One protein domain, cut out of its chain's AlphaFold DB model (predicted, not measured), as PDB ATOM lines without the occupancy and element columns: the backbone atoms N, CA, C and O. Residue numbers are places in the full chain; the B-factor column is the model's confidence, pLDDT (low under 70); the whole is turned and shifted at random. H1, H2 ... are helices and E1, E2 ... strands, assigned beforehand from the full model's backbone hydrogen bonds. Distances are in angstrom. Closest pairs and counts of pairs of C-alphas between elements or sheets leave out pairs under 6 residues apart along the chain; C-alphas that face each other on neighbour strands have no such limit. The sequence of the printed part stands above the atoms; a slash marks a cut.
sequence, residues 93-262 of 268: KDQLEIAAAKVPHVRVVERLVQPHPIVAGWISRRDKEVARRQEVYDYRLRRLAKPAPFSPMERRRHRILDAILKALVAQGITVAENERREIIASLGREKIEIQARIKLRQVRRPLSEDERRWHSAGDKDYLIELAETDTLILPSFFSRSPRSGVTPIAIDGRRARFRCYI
ATOM      1  N   LYS A  93     169.451 161.134 100.935       61.44
ATOM      2  CA  LYS A  93     168.921 161.436 102.276       61.44
ATOM      3  C   LYS A  93     169.740 162.529 102.954       61.44
ATOM      4  O   LYS A  93     169.154 163.486 103.438       61.44
ATOM      5  N   ASP A  94     171.060 162.425 102.875       65.94
ATOM      6  CA  ASP A  94     171.978 163.405 103.454       65.94
ATOM      7  C   ASP A  94     171.850 164.751 102.727       65.94
ATOM      8  O   ASP A  94     171.763 165.799 103.357       65.94
ATOM      9  N   GLN A  95     171.720 164.740 101.396       66.94
ATOM     10  CA  GLN A  95     171.446 165.948 100.608       66.94
ATOM     11  C   GLN A  95     170.094 166.586 100.956       66.94
ATOM     12  O   GLN A  95     170.007 167.808 101.051       66.94
ATOM     13  N   LEU A  96     169.049 165.781 101.173       65.38
ATOM     14  CA  LEU A  96     167.736 166.256 101.613       65.38
ATOM     15  C   LEU A  96     167.786 166.815 103.035       65.38
ATOM     16  O   LEU A  96     167.121 167.805 103.309       65.38
ATOM     17  N   GLU A  97     168.573 166.216 103.927       67.06
ATOM     18  CA  GLU A  97     168.744 166.670 105.307       67.06
ATOM     19  C   GLU A  97     169.542 167.978 105.373       67.06
ATOM     20  O   GLU A  97     169.127 168.925 106.041       67.06
ATOM     21  N   ILE A  98     170.610 168.097 104.581       70.19
ATOM     22  CA  ILE A  98     171.371 169.341 104.402       70.19
ATOM     23  C   ILE A  98     170.488 170.428 103.775       70.19
ATOM     24  O   ILE A  98     170.526 171.584 104.202       70.19
ATOM     25  N   ALA A  99     169.681 170.084 102.767       68.19
ATOM     26  CA  ALA A  99     168.738 171.019 102.162       68.19
ATOM     27  C   ALA A  99     167.662 171.449 103.168       68.19
ATOM     28  O   ALA A  99     167.381 172.640 103.274       68.19
ATOM     29  N   ALA A 100     167.120 170.515 103.954       65.44
ATOM     30  CA  ALA A 100     166.139 170.788 105.000       65.44
ATOM     31  C   ALA A 100     166.708 171.696 106.099       65.44
ATOM     32  O   ALA A 100     166.015 172.602 106.552       65.44
ATOM     33  N   ALA A 101     167.977 171.513 106.479       70.69
ATOM     34  CA  ALA A 101     168.662 172.365 107.449       70.69
ATOM     35  C   ALA A 101     168.837 173.816 106.963       70.69
ATOM     36  O   ALA A 101     168.903 174.735 107.776       70.69
ATOM     37  N   LYS A 102     168.877 174.040 105.642       73.44
ATOM     38  CA  LYS A 102     168.952 175.377 105.031       73.44
ATOM     39  C   LYS A 102     167.588 176.050 104.861       73.44
ATOM     40  O   LYS A 102     167.545 177.224 104.495       73.44
ATOM     41  N   VAL A 103     166.477 175.348 105.105       71.50
ATOM     42  CA  VAL A 103     165.140 175.940 104.974       71.50
ATOM     43  C   VAL A 103     164.899 176.910 106.139       71.50
ATOM     44  O   VAL A 103     164.931 176.495 107.299       71.50
ATOM     45  N   PRO A 104     164.624 178.201 105.870       73.56
ATOM     46  CA  PRO A 104     164.333 179.166 106.917       73.56
ATOM     47  C   PRO A 104     163.047 178.799 107.661       73.56
ATOM     48  O   PRO A 104     162.090 178.270 107.089       73.56
ATOM     49  N   HIS A 105     163.000 179.126 108.952       75.38
ATOM     50  CA  HIS A 105     161.805 178.904 109.753       75.38
ATOM     51  C   HIS A 105     160.659 179.802 109.270       75.38
ATOM     52  O   HIS A 105     160.741 181.030 109.330       75.38
ATOM     53  N   VAL A 106     159.565 179.191 108.811       80.44
ATOM     54  CA  VAL A 106     158.391 179.921 108.325       80.44
ATOM     55  C   VAL A 106     157.511 180.325 109.506       80.44
ATOM     56  O   VAL A 106     156.840 179.492 110.118       80.44
ATOM     57  N   ARG A 107     157.490 181.624 109.824       82.00
ATOM     58  CA  ARG A 107     156.610 182.184 110.858       82.00
ATOM     59  C   ARG A 107     155.216 182.444 110.288       82.00
ATOM     60  O   ARG A 107     155.057 183.222 109.351       82.00
ATOM     61  N   VAL A 108     154.195 181.847 110.899       84.12
ATOM     62  CA  VAL A 108     152.790 182.118 110.563       84.12
ATOM     63  C   VAL A 108     152.290 183.301 111.387       84.12
ATOM     64  O   VAL A 108     152.342 183.276 112.615       84.12
ATOM     65  N   VAL A 109     151.808 184.344 110.709       82.31
ATOM     66  CA  VAL A 109     151.238 185.536 111.351       82.31
ATOM     67  C   VAL A 109     149.810 185.283 111.823       82.31
ATOM     68  O   VAL A 109     149.046 184.564 111.177       82.31
ATOM     69  N   GLU A 110     149.415 185.904 112.936       80.38
ATOM     70  CA  GLU A 110     148.053 185.761 113.462       80.38
ATOM     71  C   GLU A 110     147.009 186.506 112.630       80.38
ATOM     72  O   GLU A 110     145.868 186.044 112.544       80.38
ATOM     73  N   ARG A 111     147.401 187.610 111.983       81.94
ATOM     74  CA  ARG A 111     146.538 188.455 111.153       81.94
ATOM     75  C   ARG A 111     147.144 188.642 109.765       81.94
ATOM     76  O   ARG A 111     148.313 188.992 109.635       81.94
ATOM     77  N   LEU A 112     146.331 188.430 108.732       85.19
ATOM     78  CA  LEU A 112     146.710 188.671 107.339       85.19
ATOM     79  C   LEU A 112     146.467 190.144 107.004       85.19
ATOM     80  O   LEU A 112     145.318 190.550 106.872       85.19
ATOM     81  N   VAL A 113     147.538 190.933 106.899       82.00
ATOM     82  CA  VAL A 113     147.463 192.345 106.471       82.00
ATOM     83  C   VAL A 113     147.668 192.450 104.959       82.00
ATOM     84  O   VAL A 113     146.828 193.000 104.260       82.00
ATOM     85  N   GLN A 114     148.736 191.837 104.446       86.44
ATOM     86  CA  GLN A 114     149.033 191.761 103.015       86.44
ATOM     87  C   GLN A 114     149.192 190.289 102.612       86.44
ATOM     88  O   GLN A 114     150.313 189.770 102.604       86.44
ATOM     89  N   PRO A 115     148.085 189.556 102.398       90.62
ATOM     90  CA  PRO A 115     148.152 188.156 102.005       90.62
ATOM     91  C   PRO A 115     148.728 187.989 100.592       90.62
ATOM     92  O   PRO A 115     148.648 188.886  99.755       90.62
ATOM     93  N   HIS A 116     149.284 186.813 100.320       91.12
ATOM     94  CA  HIS A 116     149.741 186.386  99.005       91.12
ATOM     95  C   HIS A 116     148.595 186.508  97.981       91.12
ATOM     96  O   HIS A 116     147.461 186.164  98.332       91.12
ATOM     97  N   PRO A 117     148.850 186.916  96.719       90.31
ATOM     98  CA  PRO A 117     147.804 187.176  95.723       90.31
ATOM     99  C   PRO A 117     146.768 186.057  95.561       90.31
ATOM    100  O   PRO A 117     145.578 186.333  95.451       90.31
ATOM    101  N   ILE A 118     147.196 184.790  95.628       90.00
ATOM    102  CA  ILE A 118     146.294 183.621  95.591       90.00
ATOM    103  C   ILE A 118     145.308 183.639  96.773       90.00
ATOM    104  O   ILE A 118     144.097 183.553  96.586       90.00
ATOM    105  N   VAL A 119     145.811 183.811  98.000       89.50
ATOM    106  CA  VAL A 119     144.980 183.842  99.217       89.50
ATOM    107  C   VAL A 119     144.099 185.093  99.239       89.50
ATOM    108  O   VAL A 119     142.921 185.008  99.584       89.50
ATOM    109  N   ALA A 120     144.635 186.243  98.819       90.62
ATOM    110  CA  ALA A 120     143.881 187.485  98.659       90.62
ATOM    111  C   ALA A 120     142.718 187.321  97.664       90.62
ATOM    112  O   ALA A 120     141.596 187.765  97.926       90.62
ATOM    113  N   GLY A 121     142.973 186.630  96.548       89.50
ATOM    114  CA  GLY A 121     141.983 186.296  95.531       89.50
ATOM    115  C   GLY A 121     140.878 185.392  96.069       89.50
ATOM    116  O   GLY A 121     139.703 185.655  95.817       89.50
ATOM    117  N   TRP A 122     141.219 184.376  96.866       89.38
ATOM    118  CA  TRP A 122     140.233 183.509  97.516       89.38
ATOM    119  C   TRP A 122     139.344 184.259  98.504       89.38
ATOM    120  O   TRP A 122     138.128 184.059  98.494       89.38
ATOM    121  N   ILE A 123     139.934 185.134  99.326       89.69
ATOM    122  CA  ILE A 123     139.183 185.951 100.286       89.69
ATOM    123  C   ILE A 123     138.206 186.863  99.540       89.69
ATOM    124  O   ILE A 123     137.000 186.786  99.760       89.69
ATOM    125  N   SER A 124     138.712 187.619  98.565       89.88
ATOM    126  CA  SER A 124     137.908 188.547  97.764       89.88
ATOM    127  C   SER A 124     136.789 187.846  96.987       89.88
ATOM    128  O   SER A 124     135.699 188.395  96.828       89.88
ATOM    129  N   ARG A 125     137.044 186.632  96.479       88.25
ATOM    130  CA  ARG A 125     136.048 185.819  95.768       88.25
ATOM    131  C   ARG A 125     134.910 185.424  96.708       88.25
ATOM    132  O   ARG A 125     133.757 185.675  96.378       88.25
ATOM    133  N   ARG A 126     135.231 184.885  97.889       86.88
ATOM    134  CA  ARG A 126     134.228 184.482  98.884       86.88
ATOM    135  C   ARG A 126     133.423 185.667  99.403       86.88
ATOM    136  O   ARG A 126     132.209 185.555  99.505       86.88
ATOM    137  N   ASP A 127     134.064 186.800  99.676       88.25
ATOM    138  CA  ASP A 127     133.366 187.998 100.155       88.25
ATOM    139  C   ASP A 127     132.350 188.503  99.117       88.25
ATOM    140  O   ASP A 127     131.216 188.835  99.463       88.25
ATOM    141  N   LYS A 128     132.703 188.464  97.822       87.94
ATOM    142  CA  LYS A 128     131.771 188.770  96.723       87.94
ATOM    143  C   LYS A 128     130.631 187.756  96.622       87.94
ATOM    144  O   LYS A 128     129.492 188.159  96.403       87.94
ATOM    145  N   GLU A 129     130.918 186.464  96.765       86.75
ATOM    146  CA  GLU A 129     129.905 185.397  96.757       86.75
ATOM    147  C   GLU A 129     128.893 185.586  97.902       86.75
ATOM    148  O   GLU A 129     127.683 185.565  97.668       86.75
ATOM    149  N   VAL A 130     129.380 185.855  99.121       86.12
ATOM    150  CA  VAL A 130     128.552 186.145 100.306       86.12
ATOM    151  C   VAL A 130     127.710 187.406 100.090       86.12
ATOM    152  O   VAL A 130     126.502 187.378 100.321       86.12
ATOM    153  N   ALA A 131     128.314 188.494  99.599       86.50
ATOM    154  CA  ALA A 131     127.614 189.757  99.354       86.50
ATOM    155  C   ALA A 131     126.502 189.622  98.301       86.50
ATOM    156  O   ALA A 131     125.423 190.188  98.460       86.50
ATOM    157  N   ARG A 132     126.740 188.835  97.246       85.75
ATOM    158  CA  ARG A 132     125.756 188.569  96.183       85.75
ATOM    159  C   ARG A 132     124.648 187.607  96.605       85.75
ATOM    160  O   ARG A 132     123.671 187.485  95.875       85.75
ATOM    161  N   ARG A 133     124.796 186.909  97.742       80.62
ATOM    162  CA  ARG A 133     123.882 185.849  98.218       80.62
ATOM    163  C   ARG A 133     123.600 184.768  97.163       80.62
ATOM    164  O   ARG A 133     122.570 184.103  97.211       80.62
ATOM    165  N   GLN A 134     124.514 184.604  96.209       76.75
ATOM    166  CA  GLN A 134     124.372 183.674  95.099       76.75
ATOM    167  C   GLN A 134     124.764 182.278  95.569       76.75
ATOM    168  O   GLN A 134     125.803 182.118  96.206       76.75
ATOM    169  N   GLU A 135     123.962 181.267  95.252       80.38
ATOM    170  CA  GLU A 135     124.350 179.886  95.524       80.38
ATOM    171  C   GLU A 135     125.534 179.499  94.643       80.38
ATOM    172  O   GLU A 135     125.522 179.674  93.424       80.38
ATOM    173  N   VAL A 136     126.581 178.989  95.283       80.44
ATOM    174  CA  VAL A 136     127.803 178.556  94.612       80.44
ATOM    175  C   VAL A 136     127.899 177.050  94.753       80.44
ATOM    176  O   VAL A 136     127.573 176.485  95.797       80.44
ATOM    177  N   TYR A 137     128.353 176.388  93.693       77.56
ATOM    178  CA  TYR A 137     128.617 174.960  93.756       77.56
ATOM    179  C   TYR A 137     129.803 174.694  94.690       77.56
ATOM    180  O   TYR A 137     130.952 175.023  94.384       77.56
ATOM    181  N   ASP A 138     129.519 174.100  95.846       69.81
ATOM    182  CA  ASP A 138     130.528 173.679  96.802       69.81
ATOM    183  C   ASP A 138     131.074 172.313  96.377       69.81
ATOM    184  O   ASP A 138     130.411 171.280  96.486       69.81
ATOM    185  N   TYR A 139     132.316 172.306  95.894       64.50
ATOM    186  CA  TYR A 139     133.004 171.101  95.430       64.50
ATOM    187  C   TYR A 139     133.301 170.091  96.551       64.50
ATOM    188  O   TYR A 139     133.472 168.906  96.263       64.50
ATOM    189  N   ARG A 140     133.357 170.521  97.821       60.66
ATOM    190  CA  ARG A 140     133.555 169.622  98.971       60.66
ATOM    191  C   ARG A 140     132.263 168.901  99.322       60.66
ATOM    192  O   ARG A 140     132.287 167.702  99.578       60.66
ATOM    193  N   LEU A 141     131.150 169.632  99.305       64.44
ATOM    194  CA  LEU A 141     129.820 169.102  99.618       64.44
ATOM    195  C   LEU A 141     129.101 168.522  98.389       64.44
ATOM    196  O   LEU A 141     128.030 167.938  98.537       64.44
ATOM    197  N   ARG A 142     129.684 168.686  97.191       72.00
ATOM    198  CA  ARG A 142     129.128 168.297  95.882       72.00
ATOM    199  C   ARG A 142     127.695 168.796  95.658       72.00
ATOM    200  O   ARG A 142     126.881 168.099  95.056       72.00
ATOM    201  N   ARG A 143     127.379 170.003  96.133       73.50
ATOM    202  CA  ARG A 143     126.034 170.599  96.057       73.50
ATOM    203  C   ARG A 143     126.094 172.114  95.922       73.50
ATOM    204  O   ARG A 143     127.093 172.726  96.298       73.50
ATOM    205  N   LEU A 144     125.011 172.720  95.440       83.31
ATOM    206  CA  LEU A 144     124.809 174.163  95.565       83.31
ATOM    207  C   LEU A 144     124.642 174.514  97.046       83.31
ATOM    208  O   LEU A 144     123.892 173.860  97.773       83.31
ATOM    209  N   ALA A 145     125.395 175.506  97.504       79.00
ATOM    210  CA  ALA A 145     125.344 175.980  98.872       79.00
ATOM    211  C   ALA A 145     125.402 177.504  98.901       79.00
ATOM    212  O   ALA A 145     126.079 178.141  98.088       79.00
ATOM    213  N   LYS A 146     124.717 178.093  99.882       80.88
ATOM    214  CA  LYS A 146     124.844 179.521 100.154       80.88
ATOM    215  C   LYS A 146     126.232 179.787 100.744       80.88
ATOM    216  O   LYS A 146     126.593 179.163 101.746       80.88
ATOM    217  N   PRO A 147     127.029 180.674 100.133       81.56
ATOM    218  CA  PRO A 147     128.347 181.013 100.636       81.56
ATOM    219  C   PRO A 147     128.203 181.671 102.011       81.56
ATOM    220  O   PRO A 147     127.428 182.609 102.189       81.56
ATOM    221  N   ALA A 148     128.958 181.167 102.983       82.69
ATOM    222  CA  ALA A 148     129.061 181.731 104.323       82.69
ATOM    223  C   ALA A 148     130.451 182.359 104.532       82.69
ATOM    224  O   ALA A 148     131.414 181.956 103.858       82.69
ATOM    225  N   PRO A 149     130.588 183.315 105.473       85.44
ATOM    226  CA  PRO A 149     131.893 183.802 105.903       85.44
ATOM    227  C   PRO A 149     132.809 182.652 106.335       85.44
ATOM    228  O   PRO A 149     132.346 181.648 106.875       85.44
ATOM    229  N   PHE A 150     134.120 182.805 106.126       85.50
ATOM    230  CA  PHE A 150     135.085 181.762 106.485       85.50
ATOM    231  C   PHE A 150     135.036 181.411 107.969       85.50
ATOM    232  O   PHE A 150     135.105 182.305 108.827       85.50
ATOM    233  N   SER A 151     135.037 180.107 108.252       83.50
ATOM    234  CA  SER A 151     135.146 179.600 109.619       83.50
ATOM    235  C   SER A 151     136.504 179.974 110.246       83.50
ATOM    236  O   SER A 151     137.480 180.238 109.525       83.50
ATOM    237  N   PRO A 152     136.633 179.974 111.587       82.19
ATOM    238  CA  PRO A 152     137.925 180.177 112.249       82.19
ATOM    239  C   PRO A 152     139.015 179.204 111.760       82.19
ATOM    240  O   PRO A 152     140.172 179.598 111.582       82.19
ATOM    241  N   MET A 153     138.628 177.958 111.469       78.38
ATOM    242  CA  MET A 153     139.503 176.910 110.934       78.38
ATOM    243  C   MET A 153     139.995 177.251 109.519       78.38
ATOM    244  O   MET A 153     141.183 177.139 109.210       78.38
ATOM    245  N   GLU A 154     139.111 177.758 108.660       80.56
ATOM    246  CA  GLU A 154     139.477 178.179 107.305       80.56
ATOM    247  C   GLU A 154     140.405 179.395 107.312       80.56
ATOM    248  O   GLU A 154     141.398 179.424 106.583       80.56
ATOM    249  N   ARG A 155     140.147 180.373 108.189       85.31
ATOM    250  CA  ARG A 155     141.035 181.533 108.379       85.31
ATOM    251  C   ARG A 155     142.417 181.103 108.861       85.31
ATOM    252  O   ARG A 155     143.428 181.635 108.411       85.31
ATOM    253  N   ARG A 156     142.488 180.113 109.753       82.56
ATOM    254  CA  ARG A 156     143.748 179.486 110.169       82.56
ATOM    255  C   ARG A 156     144.477 178.833 108.993       82.56
ATOM    256  O   ARG A 156     145.665 179.086 108.814       82.56
ATOM    257  N   ARG A 157     143.779 178.050 108.170       82.81
ATOM    258  CA  ARG A 157     144.353 177.429 106.966       82.81
ATOM    259  C   ARG A 157     144.915 178.472 106.003       82.81
ATOM    260  O   ARG A 157     146.024 178.291 105.512       82.81
ATOM    261  N   HIS A 158     144.197 179.570 105.768       87.12
ATOM    262  CA  HIS A 158     144.689 180.658 104.918       87.12
ATOM    263  C   HIS A 158     145.951 181.311 105.478       87.12
ATOM    264  O   HIS A 158     146.842 181.620 104.700       87.12
ATOM    265  N   ARG A 159     146.079 181.452 106.805       87.44
ATOM    266  CA  ARG A 159     147.309 181.955 107.445       87.44
ATOM    267  C   ARG A 159     148.506 181.035 107.223       87.44
ATOM    268  O   ARG A 159     149.592 181.507 106.905       87.44
ATOM    269  N   ILE A 160     148.301 179.727 107.363       85.12
ATOM    270  CA  ILE A 160     149.357 178.730 107.143       85.12
ATOM    271  C   ILE A 160     149.769 178.707 105.668       85.12
ATOM    272  O   ILE A 160     150.956 178.770 105.364       85.12
ATOM    273  N   LEU A 161     148.794 178.667 104.755       85.94
ATOM    274  CA  LEU A 161     149.062 178.706 103.319       85.94
ATOM    275  C   LEU A 161     149.756 180.004 102.912       85.94
ATOM    276  O   LEU A 161     150.757 179.938 102.217       85.94
ATOM    277  N   ASP A 162     149.298 181.164 103.382       89.75
ATOM    278  CA  ASP A 162     149.937 182.455 103.111       89.75
ATOM    279  C   ASP A 162     151.432 182.448 103.453       89.75
ATOM    280  O   ASP A 162     152.261 182.828 102.626       89.75
ATOM    281  N   ALA A 163     151.780 181.959 104.645       87.81
ATOM    282  CA  ALA A 163     153.163 181.895 105.093       87.81
ATOM    283  C   ALA A 163     154.007 180.942 104.228       87.81
ATOM    284  O   ALA A 163     155.131 181.283 103.865       87.81
ATOM    285  N   ILE A 164     153.455 179.783 103.852       85.75
ATOM    286  CA  ILE A 164     154.126 178.824 102.962       85.75
ATOM    287  C   ILE A 164     154.342 179.436 101.576       85.75
ATOM    288  O   ILE A 164     155.455 179.394 101.065       85.75
ATOM    289  N   LEU A 165     153.312 180.032 100.970       88.19
ATOM    290  CA  LEU A 165     153.410 180.601  99.622       88.19
ATOM    291  C   LEU A 165     154.426 181.747  99.581       88.19
ATOM    292  O   LEU A 165     155.256 181.792  98.678       88.19
ATOM    293  N   LYS A 166     154.429 182.626 100.591       88.94
ATOM    294  CA  LYS A 166     155.438 183.688 100.715       88.94
ATOM    295  C   LYS A 166     156.847 183.137 100.889       88.94
ATOM    296  O   LYS A 166     157.767 183.652 100.266       88.94
ATOM    297  N   ALA A 167     157.017 182.096 101.703       87.06
ATOM    298  CA  ALA A 167     158.316 181.458 101.889       87.06
ATOM    299  C   ALA A 167     158.836 180.827 100.587       87.06
ATOM    300  O   ALA A 167     160.015 180.963 100.281       87.06
ATOM    301  N   LEU A 168     157.959 180.196  99.798       86.62
ATOM    302  CA  LEU A 168     158.312 179.646  98.486       86.62
ATOM    303  C   LEU A 168     158.741 180.752  97.514       86.62
ATOM    304  O   LEU A 168     159.806 180.658  96.908       86.62
ATOM    305  N   VAL A 169     157.963 181.834  97.420       89.31
ATOM    306  CA  VAL A 169     158.298 182.981  96.559       89.31
ATOM    307  C   VAL A 169     159.621 183.628  96.981       89.31
ATOM    308  O   VAL A 169     160.441 183.948  96.125       89.31
ATOM    309  N   ALA A 170     159.884 183.753  98.285       86.50
ATOM    310  CA  ALA A 170     161.150 184.275  98.804       86.50
ATOM    311  C   ALA A 170     162.368 183.398  98.448       86.50
ATOM    312  O   ALA A 170     163.486 183.900  98.402       86.50
ATOM    313  N   GLN A 171     162.161 182.108  98.167       83.81
ATOM    314  CA  GLN A 171     163.196 181.183  97.689       83.81
ATOM    315  C   GLN A 171     163.327 181.159  96.155       83.81
ATOM    316  O   GLN A 171     164.034 180.313  95.612       83.81
ATOM    317  N   GLY A 172     162.643 182.060  95.439       83.75
ATOM    318  CA  GLY A 172     162.660 182.115  93.973       83.75
ATOM    319  C   GLY A 172     161.770 181.067  93.297       83.75
ATOM    320  O   GLY A 172     161.877 180.853  92.090       83.75
ATOM    321  N   ILE A 173     160.883 180.411  94.050       87.38
ATOM    322  CA  ILE A 173     159.932 179.435  93.512       87.38
ATOM    323  C   ILE A 173     158.691 180.187  93.029       87.38
ATOM    324  O   ILE A 173     158.044 180.912  93.784       87.38
ATOM    325  N   THR A 174     158.326 179.989  91.764       88.38
ATOM    326  CA  THR A 174     157.135 180.618  91.184       88.38
ATOM    327  C   THR A 174     155.896 179.822  91.560       88.38
ATOM    328  O   THR A 174     155.843 178.611  91.337       88.38
ATOM    329  N   VAL A 175     154.882 180.495  92.100       90.38
ATOM    330  CA  VAL A 175     153.644 179.869  92.569       90.38
ATOM    331  C   VAL A 175     152.444 180.413  91.795       90.38
ATOM    332  O   VAL A 175     152.277 181.626  91.687       90.38
ATOM    333  N   ALA A 176     151.586 179.525  91.293       87.69
ATOM    334  CA  ALA A 176     150.378 179.873  90.547       87.69
ATOM    335  C   ALA A 176     149.174 179.007  90.959       87.69
ATOM    336  O   ALA A 176     149.339 177.897  91.461       87.69
ATOM    337  N   GLU A 177     147.960 179.512  90.737       84.50
ATOM    338  CA  GLU A 177     146.706 178.746  90.828       84.50
ATOM    339  C   GLU A 177     146.324 178.273  89.415       84.50
ATOM    340  O   GLU A 177     146.342 179.070  88.477       84.50
ATOM    341  N   ASN A 178     146.012 176.985  89.238       79.31
ATOM    342  CA  ASN A 178     145.560 176.449  87.949       79.31
ATOM    343  C   ASN A 178     144.037 176.606  87.751       79.31
ATOM    344  O   ASN A 178     143.307 177.020  88.649       79.31
ATOM    345  N   GLU A 179     143.531 176.209  86.580       72.94
ATOM    346  CA  GLU A 179     142.093 176.253  86.255       72.94
ATOM    347  C   GLU A 179     141.220 175.428  87.218       72.94
ATOM    348  O   GLU A 179     140.052 175.743  87.444       72.94
ATOM    349  N   ARG A 180     141.796 174.388  87.833       68.81
ATOM    350  CA  ARG A 180     141.146 173.530  88.837       68.81
ATOM    351  C   ARG A 180     141.242 174.082  90.261       68.81
ATOM    352  O   ARG A 180     140.775 173.423  91.188       68.81
ATOM    353  N   ARG A 181     141.782 175.293  90.441       73.56
ATOM    354  CA  ARG A 181     142.021 175.946  91.742       73.56
ATOM    355  C   ARG A 181     143.044 175.220  92.623       73.56
ATOM    356  O   ARG A 181     143.038 175.364  93.845       73.56
ATOM    357  N   GLU A 182     143.919 174.428  92.014       78.06
ATOM    358  CA  GLU A 182     145.045 173.777  92.683       78.06
ATOM    359  C   GLU A 182     146.266 174.706  92.638       78.06
ATOM    360  O   GLU A 182     146.486 175.422  91.657       78.06
ATOM    361  N   ILE A 183     147.065 174.703  93.707       83.56
ATOM    362  CA  ILE A 183     148.290 175.502  93.783       83.56
ATOM    363  C   ILE A 183     149.434 174.707  93.158       83.56
ATOM    364  O   ILE A 183     149.698 173.571  93.551       83.56
ATOM    365  N   ILE A 184     150.159 175.329  92.234       84.69
ATOM    366  CA  ILE A 184     151.347 174.768  91.594       84.69
ATOM    367  C   ILE A 184     152.551 175.633  91.956       84.69
ATOM    368  O   ILE A 184     152.565 176.831  91.684       84.69
ATOM    369  N   ALA A 185     153.570 175.011  92.543       86.00
ATOM    370  CA  ALA A 185     154.890 175.589  92.749       86.00
ATOM    371  C   ALA A 185     155.844 175.095  91.655       86.00
ATOM    372  O   ALA A 185     155.845 173.915  91.306       86.00
ATOM    373  N   SER A 186     156.644 175.994  91.093       82.75
ATOM    374  CA  SER A 186     157.502 175.714  89.945       82.75
ATOM    375  C   SER A 186     158.899 176.294  90.125       82.75
ATOM    376  O   SER A 186     159.062 177.452  90.515       82.75
ATOM    377  N   LEU A 187     159.901 175.466  89.829       82.25
ATOM    378  CA  LEU A 187     161.315 175.824  89.819       82.25
ATOM    379  C   LEU A 187     161.935 175.261  88.530       82.25
ATOM    380  O   LEU A 187     162.092 174.051  88.366       82.25
ATOM    381  N   GLY A 188     162.223 176.136  87.564       79.44
ATOM    382  CA  GLY A 188     162.690 175.723  86.238       79.44
ATOM    383  C   GLY A 188     161.668 174.849  85.495       79.44
ATOM    384  O   GLY A 188     160.555 175.285  85.204       79.44
ATOM    385  N   ARG A 189     162.049 173.608  85.161       72.88
ATOM    386  CA  ARG A 189     161.169 172.628  84.486       72.88
ATOM    387  C   ARG A 189     160.357 171.771  85.459       72.88
ATOM    388  O   ARG A 189     159.471 171.035  85.019       72.88
ATOM    389  N   GLU A 190     160.652 171.847  86.752       75.50
ATOM    390  CA  GLU A 190     159.990 171.049  87.773       75.50
ATOM    391  C   GLU A 190     158.746 171.762  88.294       75.50
ATOM    392  O   GLU A 190     158.744 172.972  88.533       75.50
ATOM    393  N   LYS A 191     157.665 170.995  88.452       75.88
ATOM    394  CA  LYS A 191     156.385 171.470  88.969       75.88
ATOM    395  C   LYS A 191     155.902 170.528  90.060       75.88
ATOM    396  O   LYS A 191     155.860 169.308  89.873       75.88
ATOM    397  N   ILE A 192     155.530 171.114  91.187       78.75
ATOM    398  CA  ILE A 192     154.997 170.419  92.349       78.75
ATOM    399  C   ILE A 192     153.610 170.978  92.621       78.75
ATOM    400  O   ILE A 192     153.423 172.187  92.761       78.75
ATOM    401  N   GLU A 193     152.638 170.084  92.698       76.00
ATOM    402  CA  GLU A 193     151.300 170.432  93.139       76.00
ATOM    403  C   GLU A 193     151.250 170.436  94.669       76.00
ATOM    404  O   GLU A 193     151.679 169.481  95.329       76.00
ATOM    405  N   ILE A 194     150.714 171.519  95.228       77.00
ATOM    406  CA  ILE A 194     150.518 171.705  96.662       77.00
ATOM    407  C   ILE A 194     149.020 171.646  96.943       77.00
ATOM    408  O   ILE A 194     148.260 172.544  96.577       77.00
ATOM    409  N   GLN A 195     148.592 170.609  97.661       70.19
ATOM    410  CA  GLN A 195     147.233 170.526  98.193       70.19
ATOM    411  C   GLN A 195     147.249 170.727  99.708       70.19
ATOM    412  O   GLN A 195     148.090 170.166 100.396       70.19
ATOM    413  N   ALA A 196     146.275 171.459 100.246       71.06
ATOM    414  CA  ALA A 196     145.995 171.474 101.681       71.06
ATOM    415  C   ALA A 196     144.727 170.681 101.969       71.06
ATOM    416  O   ALA A 196     143.609 171.160 101.763       71.06
ATOM    417  N   ARG A 197     144.906 169.447 102.444       68.56
ATOM    418  CA  ARG A 197     143.808 168.567 102.837       68.56
ATOM    419  C   ARG A 197     143.507 168.724 104.319       68.56
ATOM    420  O   ARG A 197     144.410 168.774 105.152       68.56
ATOM    421  N   ILE A 198     142.219 168.772 104.634       71.12
ATOM    422  CA  ILE A 198     141.735 168.777 106.012       71.12
ATOM    423  C   ILE A 198     141.637 167.330 106.470       71.12
ATOM    424  O   ILE A 198     141.020 166.500 105.794       71.12
ATOM    425  N   LYS A 199     142.224 167.017 107.623       72.62
ATOM    426  CA  LYS A 199     141.947 165.746 108.280       72.62
ATOM    427  C   LYS A 199     140.598 165.855 108.987       72.62
ATOM    428  O   LYS A 199     140.419 166.708 109.854       72.62
ATOM    429  N   LEU A 200     139.659 164.994 108.614       74.12
ATOM    430  CA  LEU A 200     138.359 164.882 109.272       74.12
ATOM    431  C   LEU A 200     138.437 163.820 110.369       74.12
ATOM    432  O   LEU A 200     139.071 162.777 110.191       74.12
ATOM    433  N   ARG A 201     137.795 164.080 111.505       75.19
ATOM    434  CA  ARG A 201     137.627 163.119 112.597       75.19
ATOM    435  C   ARG A 201     136.142 162.875 112.803       75.19
ATOM    436  O   ARG A 201     135.362 163.817 112.840       75.19
ATOM    437  N   GLN A 202     135.770 161.613 112.980       79.00
ATOM    438  CA  GLN A 202     134.427 161.269 113.431       79.00
ATOM    439  C   GLN A 202     134.250 161.708 114.885       79.00
ATOM    440  O   GLN A 202     135.018 161.304 115.764       79.00
ATOM    441  N   VAL A 203     133.255 162.552 115.121       80.00
ATOM    442  CA  VAL A 203     132.880 163.061 116.437       80.00
ATOM    443  C   VAL A 203     131.418 162.708 116.679       80.00
ATOM    444  O   VAL A 203     130.603 162.709 115.758       80.00
ATOM    445  N   ARG A 204     131.101 162.358 117.925       83.00
ATOM    446  CA  ARG A 204     129.724 162.143 118.365       83.00
ATOM    447  C   ARG A 204     129.140 163.501 118.728       83.00
ATOM    448  O   ARG A 204     129.591 164.103 119.702       83.00
ATOM    449  N   ARG A 205     128.196 163.991 117.929       84.00
ATOM    450  CA  ARG A 205     127.421 165.197 118.229       84.00
ATOM    451  C   ARG A 205     126.116 164.774 118.908       84.00
ATOM    452  O   ARG A 205     125.452 163.885 118.378       84.00
ATOM    453  N   PRO A 206     125.728 165.373 120.045       82.00
ATOM    454  CA  PRO A 206     124.404 165.137 120.613       82.00
ATOM    455  C   PRO A 206     123.309 165.601 119.638       82.00
ATOM    456  O   PRO A 206     123.497 166.571 118.896       82.00
ATOM    457  N   LEU A 207     122.177 164.901 119.631       78.19
ATOM    458  CA  LEU A 207     121.026 165.253 118.791       78.19
ATOM    459  C   LEU A 207     120.543 166.679 119.083       78.19
ATOM    460  O   LEU A 207     120.470 167.089 120.244       78.19
ATOM    461  N   SER A 208     120.209 167.428 118.031       76.19
ATOM    462  CA  SER A 208     119.527 168.717 118.172       76.19
ATOM    463  C   SER A 208     118.091 168.509 118.662       76.19
ATOM    464  O   SER A 208     117.550 167.408 118.563       76.19
ATOM    465  N   GLU A 209     117.448 169.560 119.177       70.12
ATOM    466  CA  GLU A 209     116.058 169.471 119.651       70.12
ATOM    467  C   GLU A 209     115.090 169.000 118.559       70.12
ATOM    468  O   GLU A 209     114.185 168.219 118.847       70.12
ATOM    469  N   ASP A 210     115.311 169.407 117.309       73.56
ATOM    470  CA  ASP A 210     114.485 168.997 116.172       73.56
ATOM    471  C   ASP A 210     114.737 167.540 115.758       73.56
ATOM    472  O   ASP A 210     113.803 166.823 115.406       73.56
ATOM    473  N   GLU A 211     115.986 167.070 115.841       73.25
ATOM    474  CA  GLU A 211     116.357 165.678 115.546       73.25
ATOM    475  C   GLU A 211     115.844 164.728 116.637       73.25
ATOM    476  O   GLU A 211     115.416 163.609 116.355       73.25
ATOM    477  N   ARG A 212     115.820 165.203 117.887       70.44
ATOM    478  CA  ARG A 212     115.330 164.453 119.046       70.44
ATOM    479  C   ARG A 212     113.827 164.181 118.978       70.44
ATOM    480  O   ARG A 212     113.383 163.172 119.513       70.44
ATOM    481  N   ARG A 213     113.052 165.037 118.293       72.25
ATOM    482  CA  ARG A 213     111.598 164.861 118.092       72.25
ATOM    483  C   ARG A 213     111.241 163.617 117.283       72.25
ATOM    484  O   ARG A 213     110.138 163.106 117.433       72.25
ATOM    485  N   TRP A 214     112.160 163.136 116.452       70.06
ATOM    486  CA  TRP A 214     111.963 161.958 115.604       70.06
ATOM    487  C   TRP A 214     112.706 160.718 116.123       70.06
ATOM    488  O   TRP A 214     112.761 159.705 115.431       70.06
ATOM    489  N   HIS A 215     113.285 160.791 117.327       70.75
ATOM    490  CA  HIS A 215     114.067 159.710 117.926       70.75
ATOM    491  C   HIS A 215     113.210 158.828 118.839       70.75
ATOM    492  O   HIS A 215     112.486 159.331 119.699       70.75
ATOM    493  N   SER A 216     113.321 157.505 118.682       71.19
ATOM    494  CA  SER A 216     112.572 156.536 119.490       71.19
ATOM    495  C   SER A 216     113.366 156.077 120.716       71.19
ATOM    496  O   SER A 216     114.598 156.124 120.747       71.19
ATOM    497  N   ALA A 217     112.657 155.602 121.747       55.97
ATOM    498  CA  ALA A 217     113.270 155.032 122.944       55.97
ATOM    499  C   ALA A 217     114.035 153.740 122.589       55.97
ATOM    500  O   ALA A 217     113.436 152.683 122.409       55.97
ATOM    501  N   GLY A 218     115.359 153.847 122.450       64.38
ATOM    502  CA  GLY A 218     116.258 152.762 122.031       64.38
ATOM    503  C   GLY A 218     117.329 153.205 121.028       64.38
ATOM    504  O   GLY A 218     118.367 152.554 120.905       64.38
ATOM    505  N   ASP A 219     117.117 154.340 120.361       72.31
ATOM    506  CA  ASP A 219     118.084 154.905 119.428       72.31
ATOM    507  C   ASP A 219     119.225 155.631 120.155       72.31
ATOM    508  O   ASP A 219     119.063 156.173 121.250       72.31
ATOM    509  N   LYS A 220     120.405 155.669 119.523       75.62
ATOM    510  CA  LYS A 220     121.568 156.399 120.052       75.62
ATOM    511  C   LYS A 220     121.228 157.879 120.193       75.62
ATOM    512  O   LYS A 220     120.732 158.485 119.254       75.62
ATOM    513  N   ASP A 221     121.596 158.476 121.317       81.06
ATOM    514  CA  ASP A 221     121.378 159.890 121.641       81.06
ATOM    515  C   ASP A 221     122.361 160.855 120.936       81.06
ATOM    516  O   ASP A 221     122.393 162.059 121.211       81.06
ATOM    517  N   TYR A 222     123.163 160.332 120.006       77.75
ATOM    518  CA  TYR A 222     124.166 161.068 119.251       77.75
ATOM    519  C   TYR A 222     124.176 160.675 117.772       77.75
ATOM    520  O   TYR A 222     123.990 159.514 117.404       77.75
ATOM    521  N   LEU A 223     124.532 161.642 116.931       74.94
ATOM    522  CA  LEU A 223     124.877 161.439 115.531       74.94
ATOM    523  C   LEU A 223     126.399 161.398 115.370       74.94
ATOM    524  O   LEU A 223     127.147 162.092 116.063       74.94
ATOM    525  N   ILE A 224     126.876 160.549 114.461       76.69
ATOM    526  CA  ILE A 224     128.287 160.534 114.071       76.69
ATOM    527  C   ILE A 224     128.455 161.536 112.936       76.69
ATOM    528  O   ILE A 224     127.966 161.313 111.831       76.69
ATOM    529  N   GLU A 225     129.190 162.608 113.197       77.00
ATOM    530  CA  GLU A 225     129.507 163.630 112.206       77.00
ATOM    531  C   GLU A 225     131.013 163.708 111.961       77.00
ATOM    532  O   GLU A 225     131.839 163.383 112.818       77.00
ATOM    533  N   LEU A 226     131.387 164.130 110.756       71.94
ATOM    534  CA  LEU A 226     132.775 164.413 110.415       71.94
ATOM    535  C   LEU A 226     133.095 165.854 110.815       71.94
ATOM    536  O   LEU A 226     132.682 166.791 110.140       71.94
ATOM    537  N   ALA A 227     133.862 166.025 111.888       70.38
ATOM    538  CA  ALA A 227     134.384 167.322 112.295       70.38
ATOM    539  C   ALA A 227     135.771 167.564 111.682       70.38
ATOM    540  O   ALA A 227     136.622 166.667 111.642       70.38
ATOM    541  N   GLU A 228     136.020 168.791 111.227       73.69
ATOM    542  CA  GLU A 228     137.352 169.225 110.806       73.69
ATOM    543  C   GLU A 228     138.318 169.207 111.998       73.69
ATOM    544  O   GLU A 228     137.995 169.683 113.085       73.69
ATOM    545  N   THR A 229     139.516 168.654 111.809       65.88
ATOM    546  CA  THR A 229     140.580 168.722 112.819       65.88
ATOM    547  C   THR A 229     141.568 169.841 112.506       65.88
ATOM    548  O   THR A 229     141.736 170.230 111.352       65.88
ATOM    549  N   ASP A 230     142.305 170.287 113.525       60.22
ATOM    550  CA  ASP A 230     143.414 171.246 113.398       60.22
ATOM    551  C   ASP A 230     144.623 170.726 112.591       60.22
ATOM    552  O   ASP A 230     145.620 171.437 112.440       60.22
ATOM    553  N   THR A 231     144.588 169.482 112.105       63.12
ATOM    554  CA  THR A 231     145.680 168.893 111.327       63.12
ATOM    555  C   THR A 231     145.478 169.156 109.839       63.12
ATOM    556  O   THR A 231     144.522 168.667 109.227       63.12
ATOM    557  N   LEU A 232     146.435 169.865 109.240       64.94
ATOM    558  CA  LEU A 232     146.531 170.020 107.792       64.94
ATOM    559  C   LEU A 232     147.494 168.980 107.229       64.94
ATOM    560  O   LEU A 232     148.611 168.815 107.719       64.94
ATOM    561  N   ILE A 233     147.055 168.283 106.187       63.75
ATOM    562  CA  ILE A 233     147.877 167.329 105.448       63.75
ATOM    563  C   ILE A 233     148.255 167.991 104.128       63.75
ATOM    564  O   ILE A 233     147.376 168.349 103.342       63.75
ATOM    565  N   LEU A 234     149.555 168.135 103.890       63.50
ATOM    566  CA  LEU A 234     150.110 168.604 102.626       63.50
ATOM    567  C   LEU A 234     150.674 167.400 101.863       63.50
ATOM    568  O   LEU A 234     151.834 167.034 102.072       63.50
ATOM    569  N   PRO A 235     149.878 166.716 101.022       55.53
ATOM    570  CA  PRO A 235     150.447 165.747 100.107       55.53
ATOM    571  C   PRO A 235     151.198 166.499  99.003       55.53
ATOM    572  O   PRO A 235     150.641 167.381  98.351       55.53
ATOM    573  N   SER A 236     152.460 166.146  98.787       50.72
ATOM    574  CA  SER A 236     153.211 166.584  97.612       50.72
ATOM    575  C   SER A 236     152.922 165.634  96.452       50.72
ATOM    576  O   SER A 236     153.226 164.442  96.553       50.72
ATOM    577  N   PHE A 237     152.380 166.145  95.347       41.28
ATOM    578  CA  PHE A 237     152.289 165.401  94.090       41.28
ATOM    579  C   PHE A 237     153.258 166.021  93.078       41.28
ATOM    580  O   PHE A 237     153.123 167.178  92.684       41.28
ATOM    581  N   PHE A 238     154.268 165.257  92.658       39.75
ATOM    582  CA  PHE A 238     155.159 165.672  91.575       39.75
ATOM    583  C   PHE A 238     154.435 165.480  90.243       39.75
ATOM    584  O   PHE A 238     154.196 164.345  89.817       39.75
ATOM    585  N   SER A 239     154.100 166.576  89.554       33.47
ATOM    586  CA  SER A 239     153.364 166.522  88.285       33.47
ATOM    587  C   SER A 239     154.295 166.168  87.112       33.47
ATOM    588  O   SER A 239     154.471 166.958  86.189       33.47
ATOM    589  N   ARG A 240     154.946 164.996  87.173       29.69
ATOM    590  CA  ARG A 240     155.478 164.210  86.029       29.69
ATOM    591  C   ARG A 240     156.197 162.910  86.415       29.69
ATOM    592  O   ARG A 240     156.786 162.271  85.550       29.69
ATOM    593  N   SER A 241     156.099 162.451  87.662       31.59
ATOM    594  CA  SER A 241     156.557 161.109  88.034       31.59
ATOM    595  C   SER A 241     155.512 160.444  88.925       31.59
ATOM    596  O   SER A 241     155.275 160.926  90.031       31.59
ATOM    597  N   PRO A 242     154.885 159.327  88.513       28.83
ATOM    598  CA  PRO A 242     153.942 158.612  89.365       28.83
ATOM    599  C   PRO A 242     154.663 157.818  90.471       28.83
ATOM    600  O   PRO A 242     154.234 156.712  90.776       28.83
ATOM    601  N   ARG A 243     155.827 158.264  90.973       38.75
ATOM    602  CA  ARG A 243     156.806 157.375  91.626       38.75
ATOM    603  C   ARG A 243     157.803 158.039  92.587       38.75
ATOM    604  O   ARG A 243     158.882 157.495  92.788       38.75
ATOM    605  N   SER A 244     157.487 159.169  93.217       35.47
ATOM    606  CA  SER A 244     158.278 159.601  94.379       35.47
ATOM    607  C   SER A 244     157.604 159.124  95.671       35.47
ATOM    608  O   SER A 244     156.467 159.482  95.967       35.47
ATOM    609  N   GLY A 245     158.285 158.264  96.438       35.47
ATOM    610  CA  GLY A 245     157.863 157.804  97.768       35.47
ATOM    611  C   GLY A 245     157.958 158.900  98.835       35.47
ATOM    612  O   GLY A 245     158.498 158.662  99.911       35.47
ATOM    613  N   VAL A 246     157.492 160.112  98.526       40.03
ATOM    614  CA  VAL A 246     157.470 161.229  99.470       40.03
ATOM    615  C   VAL A 246     156.257 161.051 100.374       40.03
ATOM    616  O   VAL A 246     155.114 161.012  99.917       40.03
ATOM    617  N   THR A 247     156.513 160.892 101.668       40.50
ATOM    618  CA  THR A 247     155.465 160.777 102.679       40.50
ATOM    619  C   THR A 247     154.708 162.105 102.805       40.50
ATOM    620  O   THR A 247     155.332 163.168 102.807       40.50
ATOM    621  N   PRO A 248     153.364 162.082 102.910       40.62
ATOM    622  CA  PRO A 248     152.588 163.293 103.149       40.62
ATOM    623  C   PRO A 248     153.063 163.992 104.422       40.62
ATOM    624  O   PRO A 248     153.206 163.350 105.464       40.62
ATOM    625  N   ILE A 249     153.263 165.306 104.355       52.25
ATOM    626  CA  ILE A 249     153.667 166.090 105.522       52.25
ATOM    627  C   ILE A 249     152.404 166.438 106.310       52.25
ATOM    628  O   ILE A 249     151.492 167.093 105.800       52.25
ATOM    629  N   ALA A 250     152.342 165.985 107.563       43.50
ATOM    630  CA  ALA A 250     151.302 166.384 108.502       43.50
ATOM    631  C   ALA A 250     151.782 167.578 109.333       43.50
ATOM    632  O   ALA A 250     152.828 167.515 109.982       43.50
ATOM    633  N   ILE A 251     150.994 168.651 109.327       52.12
ATOM    634  CA  ILE A 251     151.231 169.847 110.127       52.12
ATOM    635  C   ILE A 251     150.190 169.878 111.249       52.12
ATOM    636  O   ILE A 251     148.998 170.065 110.995       52.12
ATOM    637  N   ASP A 252     150.640 169.677 112.493       44.38
ATOM    638  CA  ASP A 252     149.809 169.829 113.693       44.38
ATOM    639  C   ASP A 252     149.822 171.284 114.173       44.38
ATOM    640  O   ASP A 252     150.870 171.863 114.465       44.38
ATOM    641  N   GLY A 253     148.633 171.875 114.257       40.59
ATOM    642  CA  GLY A 253     148.432 173.252 114.663       40.59
ATOM    643  C   GLY A 253     148.521 173.530 116.171       40.59
ATOM    644  O   GLY A 253     148.549 174.697 116.559       40.59
ATOM    645  N   ARG A 254     148.549 172.542 117.070       44.53
ATOM    646  CA  ARG A 254     148.523 172.843 118.524       44.53
ATOM    647  C   ARG A 254     149.824 173.419 119.082       44.53
ATOM    648  O   ARG A 254     149.847 173.885 120.217       44.53
ATOM    649  N   ARG A 255     150.913 173.393 118.314       34.47
ATOM    650  CA  ARG A 255     152.215 173.924 118.726       34.47
ATOM    651  C   ARG A 255     152.563 175.131 117.864       34.47
ATOM    652  O   ARG A 255     152.546 175.041 116.644       34.47
ATOM    653  N   ALA A 256     152.992 176.227 118.493       28.52
ATOM    654  CA  ALA A 256     153.591 177.392 117.823       28.52
ATOM    655  C   ALA A 256     154.928 177.077 117.104       28.52
ATOM    656  O   ALA A 256     155.616 177.975 116.632       28.52
ATOM    657  N   ARG A 257     155.311 175.793 117.042       30.08
ATOM    658  CA  ARG A 257     156.472 175.257 116.336       30.08
ATOM    659  C   ARG A 257     155.985 174.129 115.434       30.08
ATOM    660  O   ARG A 257     155.471 173.123 115.927       30.08
ATOM    661  N   PHE A 258     156.162 174.290 114.131       38.19
ATOM    662  CA  PHE A 258     155.839 173.258 113.156       38.19
ATOM    663  C   PHE A 258     156.895 172.152 113.219       38.19
ATOM    664  O   PHE A 258     158.072 172.395 112.965       38.19
ATOM    665  N   ARG A 259     156.485 170.936 113.591       27.64
ATOM    666  CA  ARG A 259     157.314 169.732 113.465       27.64
ATOM    667  C   ARG A 259     156.799 168.968 112.251       27.64
ATOM    668  O   ARG A 259     155.657 168.517 112.262       27.64
ATOM    669  N   CYS A 260     157.613 168.856 111.204       30.12
ATOM    670  CA  CYS A 260     157.315 167.969 110.086       30.12
ATOM    671  C   CYS A 260     157.364 166.528 110.599       30.12
ATOM    672  O   CYS A 260     158.428 166.033 110.966       30.12
ATOM    673  N   TYR A 261     156.217 165.856 110.651       29.44
ATOM    674  CA  TYR A 261     156.183 164.421 110.898       29.44
ATOM    675  C   TYR A 261     156.444 163.706 109.574       29.44
ATOM    676  O   TYR A 261     155.527 163.495 108.781       29.44
ATOM    677  N   ILE A 262     157.704 163.351 109.327       32.53
ATOM    678  CA  ILE A 262     158.040 162.326 108.338       32.53
ATOM    679  C   ILE A 262     157.625 161.011 108.994       32.53
ATOM    680  O   ILE A 262     158.230 160.595 109.977       32.53
TER     681      ILE A 262
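What this domain is: This is residues 93 to 262 of the 268 residues of an uncharacterized protein of Sphingomonas sp. (UniProt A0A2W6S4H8). A long, two-stranded ribbon, E6 and E7, makes the length of this domain, reaching as an arm from a body of short strands and helices to a loop with H4 at its far end. In the body the long helix H3 runs past the sheet E3 E4 E5 E8 and the base of the ribbon, H2 meets H3 with residue 119 alone, and the small hairpin E1 E2 follows H2 after a tight link, while residues 93 to 102, of which 93 to 101 belong to H1, stick out. The printed part has 170 residues, with four named helices and nine named strands in the order H1 H2 E1 E2 H3 E3 E4 E5 E6 H4 E7 E8 E9; the class is mixed, helices and strands. The sheets, ordered E3 E4 E5 E8, E6 E7 E9 and E1 E2, are antiparallel. The whole is loose and elongated, with a radius of gyration of the C-alphas of 19.7 A and spans of 63 by 39 by 34 A.

How they stand to each other: E3, residues 174 to 177, E4, 183 to 187, and E5, 190 to 194, form a meander, each strand the antiparallel neighbour of the one before; N 176 and O 184 are 2.9 A apart, N 185 and O 192 2.8 A. E8, residues 236 to 238, is an edge strand beside E5, with N 193 and O 237 2.9 A apart. E5 runs on into E6, residues 197 to 206, at 10 degrees. E6 is antiparallel to E7, residues 222 to 234, with N 203 and O 225 2.8 A apart. E7 bends by 61 degrees at residue 230 and pairs with E9, residues 249 to 252, where N 234 and O 249 are 2.9 A apart. H3, residues 152 to 170, only grazes both sheets; its closest C-alphas to E3 are those of Val 169 and Val 175, 6.9 A, and to E7 those of Met 153 and Asp 230, 7.3 A. H2, residues 117 to 132, only just touches H3, with 3 pairs of C-alphas within 8 A, the closest Val 119 and Asp 162 at 6.5 A, at a shallow tilt of 31 degrees, opposite ways. E1, residues 136 to 138, and E2, 143 to 145, form a hairpin, with N 138 and O 143 2.8 A apart. H1, residues 93 to 101, and H4, 209 to 212, touch no helix. Every O i to N i+4 pair is within hydrogen-bond range in H1, H2 and H3; H4 is too short for one, and its single O i to N i+3 pair is not within range.

Where its parts are: H1 begins at C-alpha 93, (168.921, 161.436, 102.276). E7 measures 31.7 A, H3 27.1 A, E6 26.5 A and H2 22.1 A. E9 ends at C-alpha 252, (149.809, 169.829, 113.693).

The domain as a whole: The C-alphas of Gly 188 and Ala 217 are the two farthest apart, 64.9 A. The printed part has no cut; the link from H1 to H2 is long, with 15 residues. The mean pLDDT of the printed part is 71.9, and residues 229 to 262 are among those under 70.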